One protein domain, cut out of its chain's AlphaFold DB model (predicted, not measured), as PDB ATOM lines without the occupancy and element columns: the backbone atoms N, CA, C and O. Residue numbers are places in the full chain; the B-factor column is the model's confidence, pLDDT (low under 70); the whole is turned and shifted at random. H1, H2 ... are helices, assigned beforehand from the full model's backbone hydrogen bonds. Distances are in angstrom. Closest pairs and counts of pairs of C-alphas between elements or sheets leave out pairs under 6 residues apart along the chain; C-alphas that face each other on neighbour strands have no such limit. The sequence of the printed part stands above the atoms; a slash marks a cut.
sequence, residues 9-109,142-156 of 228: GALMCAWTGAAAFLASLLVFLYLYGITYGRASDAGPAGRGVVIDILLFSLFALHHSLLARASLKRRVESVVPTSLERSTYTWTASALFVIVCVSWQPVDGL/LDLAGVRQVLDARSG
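This is residues 9 to 109 and 142 to 156 of the 228 residues of the protein "Methanethiol S-methyltransferase" of Acidobacteria bacterium (UniProt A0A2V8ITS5). Helices H1, H4 and H2 lie side by side in a row; H3 sits crosswise beyond H2's end, and H5 packs on H1's beginning. The 116 printed residues include five named helices, H1 to H5: all helix. The whole is loose, radius of gyration of the C-alphas 17.9 A, spanning 59 by 31 by 18 A.

Find C-alpha 9 at (-20.964, 1.768, 64.286); H1 runs 36.8 A to residue 34. Next come H2, residues 45 to 67, H3, 69 to 75, and H4, 81 to 102. H5, 147 to 155, ends at (-15.664, 15.391, 54.040).

H1 touches H4 at a shallow tilt of 17 degrees, closest at C-alphas 21 and 93, 5.3 A. Residues 92 to 102 of H4 alone touch H2, closest at C-alphas 99 and 55, 5.8 A. Every O i to N i+4 pair is within hydrogen-bond range in H1, H2 and H5, 2 of 3 in H3, 16 of 18 in H4.

Residues 110 to 141 are not printed; C-alphas 109 and 142 are 41.8 A apart. The model's confidence is low, with pLDDT under 70, in 53 printed residues, among them residues 66 to 86 and 142 to 156.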
ATOM      1  N   GLY A   9     -21.742   2.492  63.274       60.94
ATOM      2  CA  GLY A   9     -20.964   1.768  64.286       60.94
ATOM      3  C   GLY A   9     -19.542   2.296  64.526       60.94
ATOM      4  O   GLY A   9     -19.079   2.281  65.664       60.94
ATOM      5  N   ALA A  10     -18.862   2.833  63.506       60.88
ATOM      6  CA  ALA A  10     -17.524   3.417  63.675       60.88
ATOM      7  C   ALA A  10     -17.576   4.746  64.447       60.88
ATOM      8  O   ALA A  10     -16.697   5.042  65.252       60.88
ATOM      9  N   LEU A  11     -18.643   5.522  64.240       63.84
ATOM     10  CA  LEU A  11     -18.913   6.751  64.987       63.84
ATOM     11  C   LEU A  11     -19.235   6.449  66.451       63.84
ATOM     12  O   LEU A  11     -18.703   7.113  67.336       63.84
ATOM     13  N   MET A  12     -20.059   5.430  66.708       70.25
ATOM     14  CA  MET A  12     -20.388   5.009  68.071       70.25
ATOM     15  C   MET A  12     -19.134   4.564  68.834       70.25
ATOM     16  O   MET A  12     -18.914   5.062  69.931       70.25
ATOM     17  N   CYS A  13     -18.268   3.739  68.225       66.56
ATOM     18  CA  CYS A  13     -17.004   3.305  68.840       66.56
ATOM     19  C   CYS A  13     -16.084   4.480  69.212       66.56
ATOM     20  O   CYS A  13     -15.497   4.509  70.298       66.56
ATOM     21  N   ALA A  14     -15.979   5.478  68.334       65.44
ATOM     22  CA  ALA A  14     -15.151   6.652  68.574       65.44
ATOM     23  C   ALA A  14     -15.685   7.499  69.747       65.44
ATOM     24  O   ALA A  14     -14.939   7.833  70.669       65.44
ATOM     25  N   TRP A  15     -16.994   7.767  69.784       69.06
ATOM     26  CA  TRP A  15     -17.624   8.490  70.895       69.06
ATOM     27  C   TRP A  15     -17.498   7.756  72.227       69.06
ATOM     28  O   TRP A  15     -17.182   8.376  73.240       69.06
ATOM     29  N   THR A  16     -17.669   6.436  72.232       74.50
ATOM     30  CA  THR A  16     -17.482   5.632  73.445       74.50
ATOM     31  C   THR A  16     -16.036   5.639  73.939       74.50
ATOM     32  O   THR A  16     -15.814   5.561  75.141       74.50
ATOM     33  N   GLY A  17     -15.042   5.752  73.051       70.69
ATOM     34  CA  GLY A  17     -13.635   5.903  73.439       70.69
ATOM     35  C   GLY A  17     -13.364   7.244  74.117       70.69
ATOM     36  O   GLY A  17     -12.757   7.287  75.185       70.69
ATOM     37  N   ALA A  18     -13.884   8.330  73.541       69.56
ATOM     38  CA  ALA A  18     -13.790   9.662  74.134       69.56
ATOM     39  C   ALA A  18     -14.522   9.746  75.486       69.56
ATOM     40  O   ALA A  18     -13.988  10.304  76.443       69.56
ATOM     41  N   ALA A  19     -15.712   9.146  75.584       77.88
ATOM     42  CA  ALA A  19     -16.477   9.084  76.825       77.88
ATOM     43  C   ALA A  19     -15.740   8.289  77.913       77.88
ATOM     44  O   ALA A  19     -15.654   8.760  79.042       77.88
ATOM     45  N   ALA A  20     -15.162   7.128  77.577       79.56
ATOM     46  CA  ALA A  20     -14.372   6.331  78.517       79.56
ATOM     47  C   ALA A  20     -13.132   7.086  79.017       79.56
ATOM     48  O   ALA A  20     -12.840   7.068  80.212       79.56
ATOM     49  N   PHE A  21     -12.446   7.805  78.124       79.81
ATOM     50  CA  PHE A  21     -11.305   8.635  78.497       79.81
ATOM     51  C   PHE A  21     -11.719   9.746  79.469       79.81
ATOM     52  O   PHE A  21     -11.143   9.865  80.551       79.81
ATOM     53  N   LEU A  22     -12.764  10.510  79.134       80.94
ATOM     54  CA  LEU A  22     -13.263  11.580  79.998       80.94
ATOM     55  C   LEU A  22     -13.738  11.040  81.352       80.94
ATOM     56  O   LEU A  22     -13.396  11.605  82.386       80.94
ATOM     57  N   ALA A  23     -14.470   9.924  81.357       84.19
ATOM     58  CA  ALA A  23     -14.904   9.260  82.580       84.19
ATOM     59  C   ALA A  23     -13.710   8.862  83.457       84.19
ATOM     60  O   ALA A  23     -13.746   9.074  84.665       84.19
ATOM     61  N   SER A  24     -12.629   8.354  82.860       83.88
ATOM     62  CA  SER A  24     -11.432   7.973  83.610       83.88
ATOM     63  C   SER A  24     -10.719   9.177  84.244       83.88
ATOM     64  O   SER A  24     -10.319   9.102  85.405       83.88
ATOM     65  N   LEU A  25     -10.657  10.323  83.549       82.44
ATOM     66  CA  LEU A  25     -10.181  11.582  84.132       82.44
ATOM     67  C   LEU A  25     -11.082  12.055  85.276       82.44
ATOM     68  O   LEU A  25     -10.577  12.450  86.320       82.44
ATOM     69  N   LEU A  26     -12.403  12.005  85.105       85.31
ATOM     70  CA  LEU A  26     -13.349  12.414  86.147       85.31
ATOM     71  C   LEU A  26     -13.235  11.535  87.396       85.31
ATOM     72  O   LEU A  26     -13.236  12.062  88.504       85.31
ATOM     73  N   VAL A  27     -13.078  10.217  87.227       86.75
ATOM     74  CA  VAL A  27     -12.815   9.286  88.335       86.75
ATOM     75  C   VAL A  27     -11.515   9.646  89.045       86.75
ATOM     76  O   VAL A  27     -11.495   9.707  90.272       86.75
ATOM     77  N   PHE A  28     -10.448   9.929  88.295       86.06
ATOM     78  CA  PHE A  28      -9.186  10.375  88.878       86.06
ATOM     79  C   PHE A  28      -9.356  11.670  89.678       86.06
ATOM     80  O   PHE A  28      -8.967  11.702  90.839       86.06
ATOM     81  N   LEU A  29      -9.983  12.708  89.110       85.69
ATOM     82  CA  LEU A  29     -10.238  13.968  89.817       85.69
ATOM     83  C   LEU A  29     -11.085  13.764  91.079       85.69
ATOM     84  O   LEU A  29     -10.792  14.360  92.111       85.69
ATOM     85  N   TYR A  30     -12.114  12.919  91.005       85.94
ATOM     86  CA  TYR A  30     -12.972  12.606  92.143       85.94
ATOM     87  C   TYR A  30     -12.182  11.930  93.270       85.94
ATOM     88  O   TYR A  30     -12.201  12.396  94.408       85.94
ATOM     89  N   LEU A  31     -11.437  10.867  92.958       84.56
ATOM     90  CA  LEU A  31     -10.615  10.162  93.944       84.56
ATOM     91  C   LEU A  31      -9.475  11.040  94.468       84.56
ATOM     92  O   LEU A  31      -9.108  10.940  95.634       84.56
ATOM     93  N   TYR A  32      -8.962  11.946  93.642       82.38
ATOM     94  CA  TYR A  32      -7.971  12.932  94.043       82.38
ATOM     95  C   TYR A  32      -8.489  13.962  95.030       82.38
ATOM     96  O   TYR A  32      -7.863  14.164  96.062       82.38
ATOM     97  N   GLY A  33      -9.640  14.571  94.757       79.69
ATOM     98  CA  GLY A  33     -10.217  15.569  95.654       79.69
ATOM     99  C   GLY A  33     -10.769  14.978  96.953       79.69
ATOM    100  O   GLY A  33     -10.805  15.660  97.973       79.69
ATOM    101  N   ILE A  34     -11.215  13.718  96.933       76.94
ATOM    102  CA  ILE A  34     -11.900  13.105  98.079       76.94
ATOM    103  C   ILE A  34     -10.992  12.161  98.869       76.94
ATOM    104  O   ILE A  34     -11.027  12.162 100.099       76.94
ATOM    105  N   THR A  35     -10.195  11.337  98.200       71.31
ATOM    106  CA  THR A  35      -9.500  10.212  98.841       71.31
ATOM    107  C   THR A  35      -8.022  10.517  99.068       71.31
ATOM    108  O   THR A  35      -7.512  10.306 100.170       71.31
ATOM    109  N   TYR A  36      -7.329  11.048  98.057       67.94
ATOM    110  CA  TYR A  36      -5.895  11.330  98.138       67.94
ATOM    111  C   TYR A  36      -5.628  12.590  98.974       67.94
ATOM    112  O   TYR A  36      -5.963  13.701  98.585       67.94
ATOM    113  N   GLY A  37      -5.020  12.419 100.151       63.94
ATOM    114  CA  GLY A  37      -4.726  13.509 101.095       63.94
ATOM    115  C   GLY A  37      -5.341  13.320 102.481       63.94
ATOM    116  O   GLY A  37      -5.038  14.082 103.399       63.94
ATOM    117  N   ARG A  38      -6.169  12.285 102.658       68.19
ATOM    118  CA  ARG A  38      -6.591  11.830 103.984       68.19
ATOM    119  C   ARG A  38      -5.506  10.946 104.596       68.19
ATOM    120  O   ARG A  38      -4.950  10.089 103.913       68.19
ATOM    121  N   ALA A  39      -5.211  11.172 105.876       65.94
ATOM    122  CA  ALA A  39      -4.407  10.235 106.654       65.94
ATOM    123  C   ALA A  39      -5.121   8.877 106.676       65.94
ATOM    124  O   ALA A  39      -6.353   8.829 106.733       65.94
ATOM    125  N   SER A  40      -4.355   7.799 106.569       67.75
ATOM    126  CA  SER A  40      -4.898   6.458 106.425       67.75
ATOM    127  C   SER A  40      -4.249   5.522 107.420       67.75
ATOM    128  O   SER A  40      -3.065   5.239 107.298       67.75
ATOM    129  N   ASP A  41      -5.051   4.943 108.306       66.19
ATOM    130  CA  ASP A  41      -4.609   3.983 109.322       66.19
ATOM    131  C   ASP A  41      -4.469   2.558 108.740       66.19
ATOM    132  O   ASP A  41      -4.840   1.567 109.370       66.19
ATOM    133  N   ALA A  42      -4.003   2.427 107.492       66.25
ATOM    134  CA  ALA A  42      -4.137   1.208 106.678       66.25
ATOM    135  C   ALA A  42      -3.258   0.016 107.120       66.25
ATOM    136  O   ALA A  42      -3.154  -0.988 106.411       66.25
ATOM    137  N   GLY A  43      -2.664   0.065 108.311       64.75
ATOM    138  CA  GLY A  43      -1.791  -0.990 108.806       64.75
ATOM    139  C   GLY A  43      -0.471  -1.063 108.019       64.75
ATOM    140  O   GLY A  43      -0.056  -0.086 107.400       64.75
ATOM    141  N   PRO A  44       0.248  -2.199 108.055       67.00
ATOM    142  CA  PRO A  44       1.626  -2.273 107.572       67.00
ATOM    143  C   PRO A  44       1.783  -1.876 106.093       67.00
ATOM    144  O   PRO A  44       1.308  -2.575 105.193       67.00
ATOM    145  N   ALA A  45       2.554  -0.811 105.846       76.19
ATOM    146  CA  ALA A  45       2.812  -0.213 104.530       76.19
ATOM    147  C   ALA A  45       3.252  -1.210 103.435       76.19
ATOM    148  O   ALA A  45       2.974  -1.003 102.254       76.19
ATOM    149  N   GLY A  46       3.914  -2.312 103.808       80.81
ATOM    150  CA  GLY A  46       4.519  -3.253 102.861       80.81
ATOM    151  C   GLY A  46       3.539  -3.861 101.853       80.81
ATOM    152  O   GLY A  46       3.871  -3.975 100.676       80.81
ATOM    153  N   ARG A  47       2.314  -4.213 102.272       85.06
ATOM    154  CA  ARG A  47       1.324  -4.802 101.351       85.06
ATOM    155  C   ARG A  47       0.798  -3.773 100.348       85.06
ATOM    156  O   ARG A  47       0.685  -4.103  99.170       85.06
ATOM    157  N   GLY A  48       0.497  -2.557 100.808       85.56
ATOM    158  CA  GLY A  48       0.004  -1.471  99.956       85.56
ATOM    159  C   GLY A  48       1.019  -1.096  98.881       85.56
ATOM    160  O   GLY A  48       0.702  -1.131  97.697       85.56
ATOM    161  N   VAL A  49       2.280  -0.909  99.283       87.00
ATOM    162  CA  VAL A  49       3.384  -0.591  98.364       87.00
ATOM    163  C   VAL A  49       3.552  -1.653  97.275       87.00
ATOM    164  O   VAL A  49       3.726  -1.314  96.106       87.00
ATOM    165  N   VAL A  50       3.481  -2.944  97.620       90.75
ATOM    166  CA  VAL A  50       3.586  -4.022  96.621       90.75
ATOM    167  C   VAL A  50       2.427  -3.967  95.625       90.75
ATOM    168  O   VAL A  50       2.655  -4.105  94.423       90.75
ATOM    169  N   ILE A  51       1.198  -3.744  96.100       89.69
ATOM    170  CA  ILE A  51       0.019  -3.625  95.234       89.69
ATOM    171  C   ILE A  51       0.171  -2.425  94.291       89.69
ATOM    172  O   ILE A  51       0.001  -2.591  93.083       89.69
ATOM    173  N   ASP A  52       0.563  -1.260  94.806       90.81
ATOM    174  CA  ASP A  52       0.736  -0.046  94.004       90.81
ATOM    175  C   ASP A  52       1.834  -0.210  92.949       90.81
ATOM    176  O   ASP A  52       1.643   0.159  91.788       90.81
ATOM    177  N   ILE A  53       2.964  -0.838  93.303       92.94
ATOM    178  CA  ILE A  53       4.039  -1.150  92.351       92.94
ATOM    179  C   ILE A  53       3.529  -2.075  91.246       92.94
ATOM    180  O   ILE A  53       3.837  -1.844  90.075       92.94
ATOM    181  N   LEU A  54       2.758  -3.113  91.579       93.31
ATOM    182  CA  LEU A  54       2.212  -4.045  90.590       93.31
ATOM    183  C   LEU A  54       1.191  -3.363  89.672       93.31
ATOM    184  O   LEU A  54       1.271  -3.528  88.453       93.31
ATOM    185  N   LEU A  55       0.277  -2.566  90.233       91.94
ATOM    186  CA  LEU A  55      -0.706  -1.780  89.481       91.94
ATOM    187  C   LEU A  55      -0.014  -0.809  88.522       91.94
ATOM    188  O   LEU A  55      -0.317  -0.785  87.325       91.94
ATOM    189  N   PHE A  56       0.962  -0.051  89.023       89.44
ATOM    190  CA  PHE A  56       1.710   0.908  88.221       89.44
ATOM    191  C   PHE A  56       2.555   0.216  87.148       89.44
ATOM    192  O   PHE A  56       2.576   0.657  86.001       89.44
ATOM    193  N   SER A  57       3.201  -0.903  87.481       91.19
ATOM    194  CA  SER A  57       3.983  -1.696  86.524       91.19
ATOM    195  C   SER A  57       3.109  -2.258  85.410       91.19
ATOM    196  O   SER A  57       3.504  -2.213  84.247       91.19
ATOM    197  N   LEU A  58       1.905  -2.744  85.728       89.19
ATOM    198  CA  LEU A  58       0.945  -3.227  84.737       89.19
ATOM    199  C   LEU A  58       0.519  -2.105  83.781       89.19
ATOM    200  O   LEU A  58       0.513  -2.290  82.561       89.19
ATOM    201  N   PHE A  59       0.215  -0.928  84.323       87.00
ATOM    202  CA  PHE A  59      -0.132   0.253  83.537       87.00
ATOM    203  C   PHE A  59       1.033   0.736  82.657       87.00
ATOM    204  O   PHE A  59       0.863   0.954  81.455       87.00
ATOM    205  N   ALA A  60       2.239   0.836  83.220       86.00
ATOM    206  CA  ALA A  60       3.447   1.233  82.503       86.00
ATOM    207  C   ALA A  60       3.823   0.225  81.406       86.00
ATOM    208  O   ALA A  60       4.235   0.615  80.308       86.00
ATOM    209  N   LEU A  61       3.637  -1.072  81.669       86.19
ATOM    210  CA  LEU A  61       3.828  -2.124  80.680       86.19
ATOM    211  C   LEU A  61       2.823  -1.965  79.539       86.19
ATOM    212  O   LEU A  61       3.243  -1.936  78.385       86.19
ATOM    213  N   HIS A  62       1.533  -1.775  79.834       81.69
ATOM    214  CA  HIS A  62       0.516  -1.520  78.812       81.69
ATOM    215  C   HIS A  62       0.881  -0.322  77.920       81.69
ATOM    216  O   HIS A  62       0.893  -0.445  76.695       81.69
ATOM    217  N   HIS A  63       1.287   0.802  78.516       77.75
ATOM    218  CA  HIS A  63       1.762   1.968  77.768       77.75
ATOM    219  C   HIS A  63       3.017   1.685  76.931       77.75
ATOM    220  O   HIS A  63       3.122   2.130  75.788       77.75
ATOM    221  N   SER A  64       3.956   0.902  77.458       79.44
ATOM    222  CA  SER A  64       5.166   0.502  76.730       79.44
ATOM    223  C   SER A  64       4.852  -0.400  75.533       79.44
ATOM    224  O   SER A  64       5.541  -0.338  74.511       79.44
ATOM    225  N   LEU A  65       3.798  -1.218  75.620       71.81
ATOM    226  CA  LEU A  65       3.317  -2.026  74.500       71.81
ATOM    227  C   LEU A  65       2.728  -1.142  73.391       71.81
ATOM    228  O   LEU A  65       2.962  -1.435  72.219       71.81
ATOM    229  N   LEU A  66       2.066  -0.026  73.732       65.12
ATOM    230  CA  LEU A  66       1.567   0.950  72.748       65.12
ATOM    231  C   LEU A  66       2.696   1.604  71.934       65.12
ATOM    232  O   LEU A  66       2.508   1.911  70.757       65.12
ATOM    233  N   ALA A  67       3.881   1.781  72.526       60.59
ATOM    234  CA  ALA A  67       5.049   2.342  71.841       60.59
ATOM    235  C   ALA A  67       5.761   1.331  70.918       60.59
ATOM    236  O   ALA A  67       6.500   1.715  70.007       60.59
ATOM    237  N   ARG A  68       5.556   0.023  71.126       67.56
ATOM    238  CA  ARG A  68       6.248  -1.033  70.375       67.56
ATOM    239  C   ARG A  68       5.452  -1.455  69.140       67.56
ATOM    240  O   ARG A  68       4.581  -2.322  69.186       67.56
ATOM    241  N   ALA A  69       5.860  -0.924  67.987       56.97
ATOM    242  CA  ALA A  69       5.296  -1.246  66.670       56.97
ATOM    243  C   ALA A  69       5.287  -2.755  66.319       56.97
ATOM    244  O   ALA A  69       4.495  -3.198  65.492       56.97
ATOM    245  N   SER A  70       6.160  -3.562  66.931       56.84
ATOM    246  CA  SER A  70       6.229  -5.013  66.717       56.84
ATOM    247  C   SER A  70       5.040  -5.781  67.301       56.84
ATOM    248  O   SER A  70       4.647  -6.787  66.713       56.84
ATOM    249  N   LEU A  71       4.444  -5.311  68.403       61.31
ATOM    250  CA  LEU A  71       3.206  -5.890  68.928       61.31
ATOM    251  C   LEU A  71       1.987  -5.429  68.137       61.31
ATOM    252  O   LEU A  71       1.108  -6.244  67.873       61.31
ATOM    253  N   LYS A  72       1.975  -4.166  67.690       60.78
ATOM    254  CA  LYS A  72       0.944  -3.636  66.785       60.78
ATOM    255  C   LYS A  72       0.727  -4.544  65.576       60.78
ATOM    256  O   LYS A  72      -0.394  -4.963  65.333       60.78
ATOM    257  N   ARG A  73       1.812  -4.984  64.930       60.81
ATOM    258  CA  ARG A  73       1.760  -5.911  63.783       60.81
ATOM    259  C   ARG A  73       1.125  -7.278  64.082       60.81
ATOM    260  O   ARG A  73       0.612  -7.909  63.169       60.81
ATOM    261  N   ARG A  74       1.163  -7.757  65.334       61.19
ATOM    262  CA  ARG A  74       0.475  -8.998  65.756       61.19
ATOM    263  C   ARG A  74      -0.985  -8.760  66.147       61.19
ATOM    264  O   ARG A  74      -1.785  -9.680  66.083       61.19
ATOM    265  N   VAL A  75      -1.331  -7.547  66.572       59.53
ATOM    266  CA  VAL A  75      -2.716  -7.168  66.895       59.53
ATOM    267  C   VAL A  75      -3.494  -6.818  65.620       59.53
ATOM    268  O   VAL A  75      -4.663  -7.178  65.503       59.53
ATOM    269  N   GLU A  76      -2.826  -6.229  64.624       59.59
ATOM    270  CA  GLU A  76      -3.361  -5.942  63.283       59.59
ATOM    271  C   GLU A  76      -3.845  -7.201  62.535       59.59
ATOM    272  O   GLU A  76      -4.668  -7.090  61.632       59.59
ATOM    273  N   SER A  77      -3.391  -8.406  62.911       61.03
ATOM    274  CA  SER A  77      -3.897  -9.658  62.325       61.03
ATOM    275  C   SER A  77      -5.219 -10.142  62.931       61.03
ATOM    276  O   SER A  77      -5.826 -11.061  62.391       61.03
ATOM    277  N   VAL A  78      -5.655  -9.565  64.055       59.06
ATOM    278  CA  VAL A  78      -6.861  -9.983  64.797       59.06
ATOM    279  C   VAL A  78      -7.921  -8.880  64.818       59.06
ATOM    280  O   VAL A  78      -9.114  -9.171  64.767       59.06
ATOM    281  N   VAL A  79      -7.507  -7.612  64.871       58.97
ATOM    282  CA  VAL A  79      -8.409  -6.461  64.994       58.97
ATOM    283  C   VAL A  79      -8.427  -5.663  63.685       58.97
ATOM    284  O   VAL A  79      -7.365  -5.288  63.190       58.97
ATOM    285  N   PRO A  80      -9.611  -5.338  63.126       61.09
ATOM    286  CA  PRO A  80      -9.715  -4.449  61.973       61.09
ATOM    287  C   PRO A  80      -9.038  -3.101  62.253       61.09
ATOM    288  O   PRO A  80      -9.295  -2.485  63.288       61.09
ATOM    289  N   THR A  81      -8.244  -2.592  61.307       61.56
ATOM    290  CA  THR A  81      -7.456  -1.346  61.436       61.56
ATOM    291  C   THR A  81      -8.286  -0.131  61.878       61.56
ATOM    292  O   THR A  81      -7.768   0.798  62.490       61.56
ATOM    293  N   SER A  82      -9.596  -0.124  61.606       57.06
ATOM    294  CA  SER A  82     -10.509   0.941  62.037       57.06
ATOM    295  C   SER A  82     -10.885   0.899  63.523       57.06
ATOM    296  O   SER A  82     -11.289   1.925  64.058       57.06
ATOM    297  N   LEU A  83     -10.803  -0.262  64.183       63.16
ATOM    298  CA  LEU A  83     -11.164  -0.445  65.599       63.16
ATOM    299  C   LEU A  83      -9.951  -0.452  66.530       63.16
ATOM    300  O   LEU A  83     -10.097  -0.201  67.724       63.16
ATOM    301  N   GLU A  84      -8.761  -0.681  65.977       65.12
ATOM    302  CA  GLU A  84      -7.491  -0.707  66.700       65.12
ATOM    303  C   GLU A  84      -7.350   0.502  67.642       65.12
ATOM    304  O   GLU A  84      -7.167   0.349  68.851       65.12
ATOM    305  N   ARG A  85      -7.538   1.719  67.115       65.88
ATOM    306  CA  ARG A  85      -7.345   2.955  67.884       65.88
ATOM    307  C   ARG A  85      -8.345   3.086  69.049       65.88
ATOM    308  O   ARG A  85      -7.929   3.415  70.154       65.88
ATOM    309  N   SER A  86      -9.618   2.734  68.845       67.12
ATOM    310  CA  SER A  86     -10.647   2.774  69.900       67.12
ATOM    311  C   SER A  86     -10.434   1.708  70.978       67.12
ATOM    312  O   SER A  86     -10.567   2.008  72.163       67.12
ATOM    313  N   THR A  87     -10.050   0.483  70.596       71.50
ATOM    314  CA  THR A  87      -9.766  -0.591  71.567       71.50
ATOM    315  C   THR A  87      -8.588  -0.253  72.479       71.50
ATOM    316  O   THR A  87      -8.640  -0.532  73.679       71.50
ATOM    317  N   TYR A  88      -7.563   0.424  71.952       73.44
ATOM    318  CA  TYR A  88      -6.459   0.922  72.767       73.44
ATOM    319  C   TYR A  88      -6.905   2.011  73.739       73.44
ATOM    320  O   TYR A  88      -6.557   1.943  74.914       73.44
ATOM    321  N   THR A  89      -7.720   2.971  73.293       75.81
ATOM    322  CA  THR A  89      -8.261   4.012  74.179       75.81
ATOM    323  C   THR A  89      -9.108   3.418  75.301       75.81
ATOM    324  O   THR A  89      -8.961   3.831  76.451       75.81
ATOM    325  N   TRP A  90      -9.951   2.423  75.010       76.12
ATOM    326  CA  TRP A  90     -10.728   1.718  76.033       76.12
ATOM    327  C   TRP A  90      -9.848   0.983  77.030       76.12
ATOM    328  O   TRP A  90     -10.042   1.134  78.233       76.12
ATOM    329  N   THR A  91      -8.867   0.226  76.540       80.62
ATOM    330  CA  THR A  91      -7.970  -0.543  77.409       80.62
ATOM    331  C   THR A  91      -7.168   0.392  78.313       80.62
ATOM    332  O   THR A  91      -7.135   0.185  79.521       80.62
ATOM    333  N   ALA A  92      -6.610   1.472  77.760       83.06
ATOM    334  CA  ALA A  92      -5.882   2.472  78.536       83.06
ATOM    335  C   ALA A  92      -6.779   3.150  79.586       83.06
ATOM    336  O   ALA A  92      -6.376   3.274  80.739       83.06
ATOM    337  N   SER A  93      -8.009   3.526  79.213       83.00
ATOM    338  CA  SER A  93      -8.968   4.152  80.138       83.00
ATOM    339  C   SER A  93      -9.369   3.197  81.265       83.00
ATOM    340  O   SER A  93      -9.402   3.593  82.426       83.00
ATOM    341  N   ALA A  94      -9.628   1.926  80.946       86.19
ATOM    342  CA  ALA A  94      -9.988   0.910  81.931       86.19
ATOM    343  C   ALA A  94      -8.836   0.632  82.905       86.19
ATOM    344  O   ALA A  94      -9.048   0.642  84.115       86.19
ATOM    345  N   LEU A  95      -7.613   0.443  82.399       87.00
ATOM    346  CA  LEU A  95      -6.438   0.248  83.251       87.00
ATOM    347  C   LEU A  95      -6.182   1.466  84.140       87.00
ATOM    348  O   LEU A  95      -5.881   1.297  85.316       87.00
ATOM    349  N   PHE A  96      -6.344   2.681  83.611       87.56
ATOM    350  CA  PHE A  96      -6.191   3.896  84.404       87.56
ATOM    351  C   PHE A  96      -7.217   3.971  85.544       87.56
ATOM    352  O   PHE A  96      -6.838   4.233  86.685       87.56
ATOM    353  N   VAL A  97      -8.492   3.654  85.281       87.06
ATOM    354  CA  VAL A  97      -9.523   3.563  86.333       87.06
ATOM    355  C   VAL A  97      -9.168   2.498  87.369       87.06
ATOM    356  O   VAL A  97      -9.276   2.765  88.563       87.06
ATOM    357  N   ILE A  98      -8.710   1.317  86.938       90.00
ATOM    358  CA  ILE A  98      -8.305   0.233  87.845       90.00
ATOM    359  C   ILE A  98      -7.186   0.700  88.773       90.00
ATOM    360  O   ILE A  98      -7.285   0.480  89.977       90.00
ATOM    361  N   VAL A  99      -6.161   1.374  88.239       88.88
ATOM    362  CA  VAL A  99      -5.075   1.947  89.047       88.88
ATOM    363  C   VAL A  99      -5.633   2.953  90.047       88.88
ATOM    364  O   VAL A  99      -5.310   2.862  91.223       88.88
ATOM    365  N   CYS A 100      -6.500   3.870  89.610       87.75
ATOM    366  CA  CYS A 100      -7.041   4.908  90.486       87.75
ATOM    367  C   CYS A 100      -7.894   4.334  91.625       87.75
ATOM    368  O   CYS A 100      -7.773   4.795  92.754       87.75
ATOM    369  N   VAL A 101      -8.761   3.359  91.336       87.62
ATOM    370  CA  VAL A 101      -9.685   2.762  92.318       87.62
ATOM    371  C   VAL A 101      -8.976   1.764  93.235       87.62
ATOM    372  O   VAL A 101      -9.345   1.638  94.398       87.62
ATOM    373  N   SER A 102      -7.977   1.044  92.721       88.75
ATOM    374  CA  SER A 102      -7.282  -0.013  93.471       88.75
ATOM    375  C   SER A 102      -6.041   0.484  94.209       88.75
ATOM    376  O   SER A 102      -5.397  -0.315  94.892       88.75
ATOM    377  N   TRP A 103      -5.698   1.764  94.066       87.94
ATOM    378  CA  TRP A 103      -4.566   2.374  94.751       87.94
ATOM    379  C   TRP A 103      -4.702   2.223  96.263       87.94
ATOM    380  O   TRP A 103      -5.751   2.528  96.840       87.94
ATOM    381  N   GLN A 104      -3.640   1.757  96.908       86.38
ATOM    382  CA  GLN A 104      -3.625   1.540  98.342       86.38
ATOM    383  C   GLN A 104      -3.056   2.769  99.052       86.38
ATOM    384  O   GLN A 104      -2.001   3.284  98.684       86.38
ATOM    385  N   PRO A 105      -3.726   3.280 100.093       82.38
ATOM    386  CA  PRO A 105      -3.122   4.311 100.907       82.38
ATOM    387  C   PRO A 105      -1.978   3.699 101.723       82.38
ATOM    388  O   PRO A 105      -2.138   2.681 102.396       82.38
ATOM    389  N   VAL A 106      -0.807   4.325 101.648       76.88
ATOM    390  CA  VAL A 106       0.372   3.923 102.416       76.88
ATOM    391  C   VAL A 106       0.443   4.801 103.655       76.88
ATOM    392  O   VAL A 106       0.535   6.024 103.541       76.88
ATOM    393  N   ASP A 107       0.370   4.175 104.827       73.75
ATOM    394  CA  ASP A 107       0.486   4.872 106.105       73.75
ATOM    395  C   ASP A 107       1.933   5.337 106.347       73.75
ATOM    396  O   ASP A 107       2.899   4.664 105.970       73.75
ATOM    397  N   GLY A 108       2.077   6.506 106.968       69.50
ATOM    398  CA  GLY A 108       3.355   7.155 107.243       69.50
ATOM    399  C   GLY A 108       3.421   8.614 106.785       69.50
ATOM    400  O   GLY A 108       3.007   8.986 105.687       69.50
ATOM    401  N   LEU A 109       4.006   9.467 107.630       75.81
ATOM    402  CA  LEU A 109       4.295  10.854 107.275       75.81
ATOM    403  C   LEU A 109       5.569  10.914 106.425       75.81
ATOM    404  O   LEU A 109       6.673  10.828 106.958       75.81
ATOM    405  N   LEU A 142     -10.620  13.887  69.802       50.53
ATOM    406  CA  LEU A 142     -11.369  13.552  68.592       50.53
ATOM    407  C   LEU A 142     -10.509  12.870  67.515       50.53
ATOM    408  O   LEU A 142     -11.008  12.007  66.794       50.53
ATOM    409  N   ASP A 143      -9.233  13.219  67.392       51.00
ATOM    410  CA  ASP A 143      -8.280  12.573  66.484       51.00
ATOM    411  C   ASP A 143      -7.736  11.264  67.080       51.00
ATOM    412  O   ASP A 143      -7.587  10.253  66.379       51.00
ATOM    413  N   LEU A 144      -7.549  11.237  68.405       50.81
ATOM    414  CA  LEU A 144      -7.159  10.036  69.147       50.81
ATOM    415  C   LEU A 144      -8.274   8.978  69.169       50.81
ATOM    416  O   LEU A 144      -8.002   7.799  68.970       50.81
ATOM    417  N   ALA A 145      -9.534   9.389  69.319       52.06
ATOM    418  CA  ALA A 145     -10.692   8.497  69.260       52.06
ATOM    419  C   ALA A 145     -11.083   8.080  67.826       52.06
ATOM    420  O   ALA A 145     -11.960   7.237  67.653       52.06
ATOM    421  N   GLY A 146     -10.452   8.651  66.790       49.91
ATOM    422  CA  GLY A 146     -10.741   8.355  65.380       49.91
ATOM    423  C   GLY A 146     -11.946   9.111  64.798       49.91
ATOM    424  O   GLY A 146     -12.296   8.906  63.636       49.91
ATOM    425  N   VAL A 147     -12.557  10.027  65.557       54.69
ATOM    426  CA  VAL A 147     -13.680  10.868  65.108       54.69
ATOM    427  C   VAL A 147     -13.256  11.767  63.942       54.69
ATOM    428  O   VAL A 147     -13.988  11.858  62.958       54.69
ATOM    429  N   ARG A 148     -12.059  12.375  63.988       55.38
ATOM    430  CA  ARG A 148     -11.523  13.185  62.874       55.38
ATOM    431  C   ARG A 148     -11.220  12.353  61.629       55.38
ATOM    432  O   ARG A 148     -11.635  12.748  60.549       55.38
ATOM    433  N   GLN A 149     -10.651  11.152  61.770       54.59
ATOM    434  CA  GLN A 149     -10.493  10.210  60.647       54.59
ATOM    435  C   GLN A 149     -11.834   9.858  59.979       54.59
ATOM    436  O   GLN A 149     -11.926   9.807  58.753       54.59
ATOM    437  N   VAL A 150     -12.894   9.653  60.769       56.34
ATOM    438  CA  VAL A 150     -14.245   9.363  60.263       56.34
ATOM    439  C   VAL A 150     -14.893  10.599  59.616       56.34
ATOM    440  O   VAL A 150     -15.536  10.480  58.567       56.34
ATOM    441  N   LEU A 151     -14.711  11.786  60.201       57.78
ATOM    442  CA  LEU A 151     -15.227  13.058  59.681       57.78
ATOM    443  C   LEU A 151     -14.497  13.512  58.405       57.78
ATOM    444  O   LEU A 151     -15.153  13.958  57.462       57.78
ATOM    445  N   ASP A 152     -13.180  13.336  58.316       58.00
ATOM    446  CA  ASP A 152     -12.374  13.636  57.125       58.00
ATOM    447  C   ASP A 152     -12.689  12.666  55.980       58.00
ATOM    448  O   ASP A 152     -12.909  13.092  54.840       58.00
ATOM    449  N   ALA A 153     -12.862  11.372  56.286       55.47
ATOM    450  CA  ALA A 153     -13.337  10.381  55.320       55.47
ATOM    451  C   ALA A 153     -14.712  10.751  54.727       55.47
ATOM    452  O   ALA A 153     -14.949  10.529  53.532       55.47
ATOM    453  N   ARG A 154     -15.596  11.360  55.539       51.19
ATOM    454  CA  ARG A 154     -16.900  11.912  55.124       51.19
ATOM    455  C   ARG A 154     -16.785  13.200  54.311       51.19
ATOM    456  O   ARG A 154     -17.567  13.391  53.386       51.19
ATOM    457  N   SER A 155     -15.824  14.058  54.638       57.09
ATOM    458  CA  SER A 155     -15.664  15.391  54.040       57.09
ATOM    459  C   SER A 155     -14.919  15.373  52.702       57.09
ATOM    460  O   SER A 155     -14.666  16.425  52.122       57.09
ATOM    461  N   GLY A 156     -14.500  14.198  52.219       47.59
ATOM    462  CA  GLY A 156     -13.715  14.077  50.987       47.59
ATOM    463  C   GLY A 156     -12.257  14.525  51.132       47.59
ATOM    464  O   GLY A 156     -11.451  14.237  50.248       47.59
TER     465      GLY A 156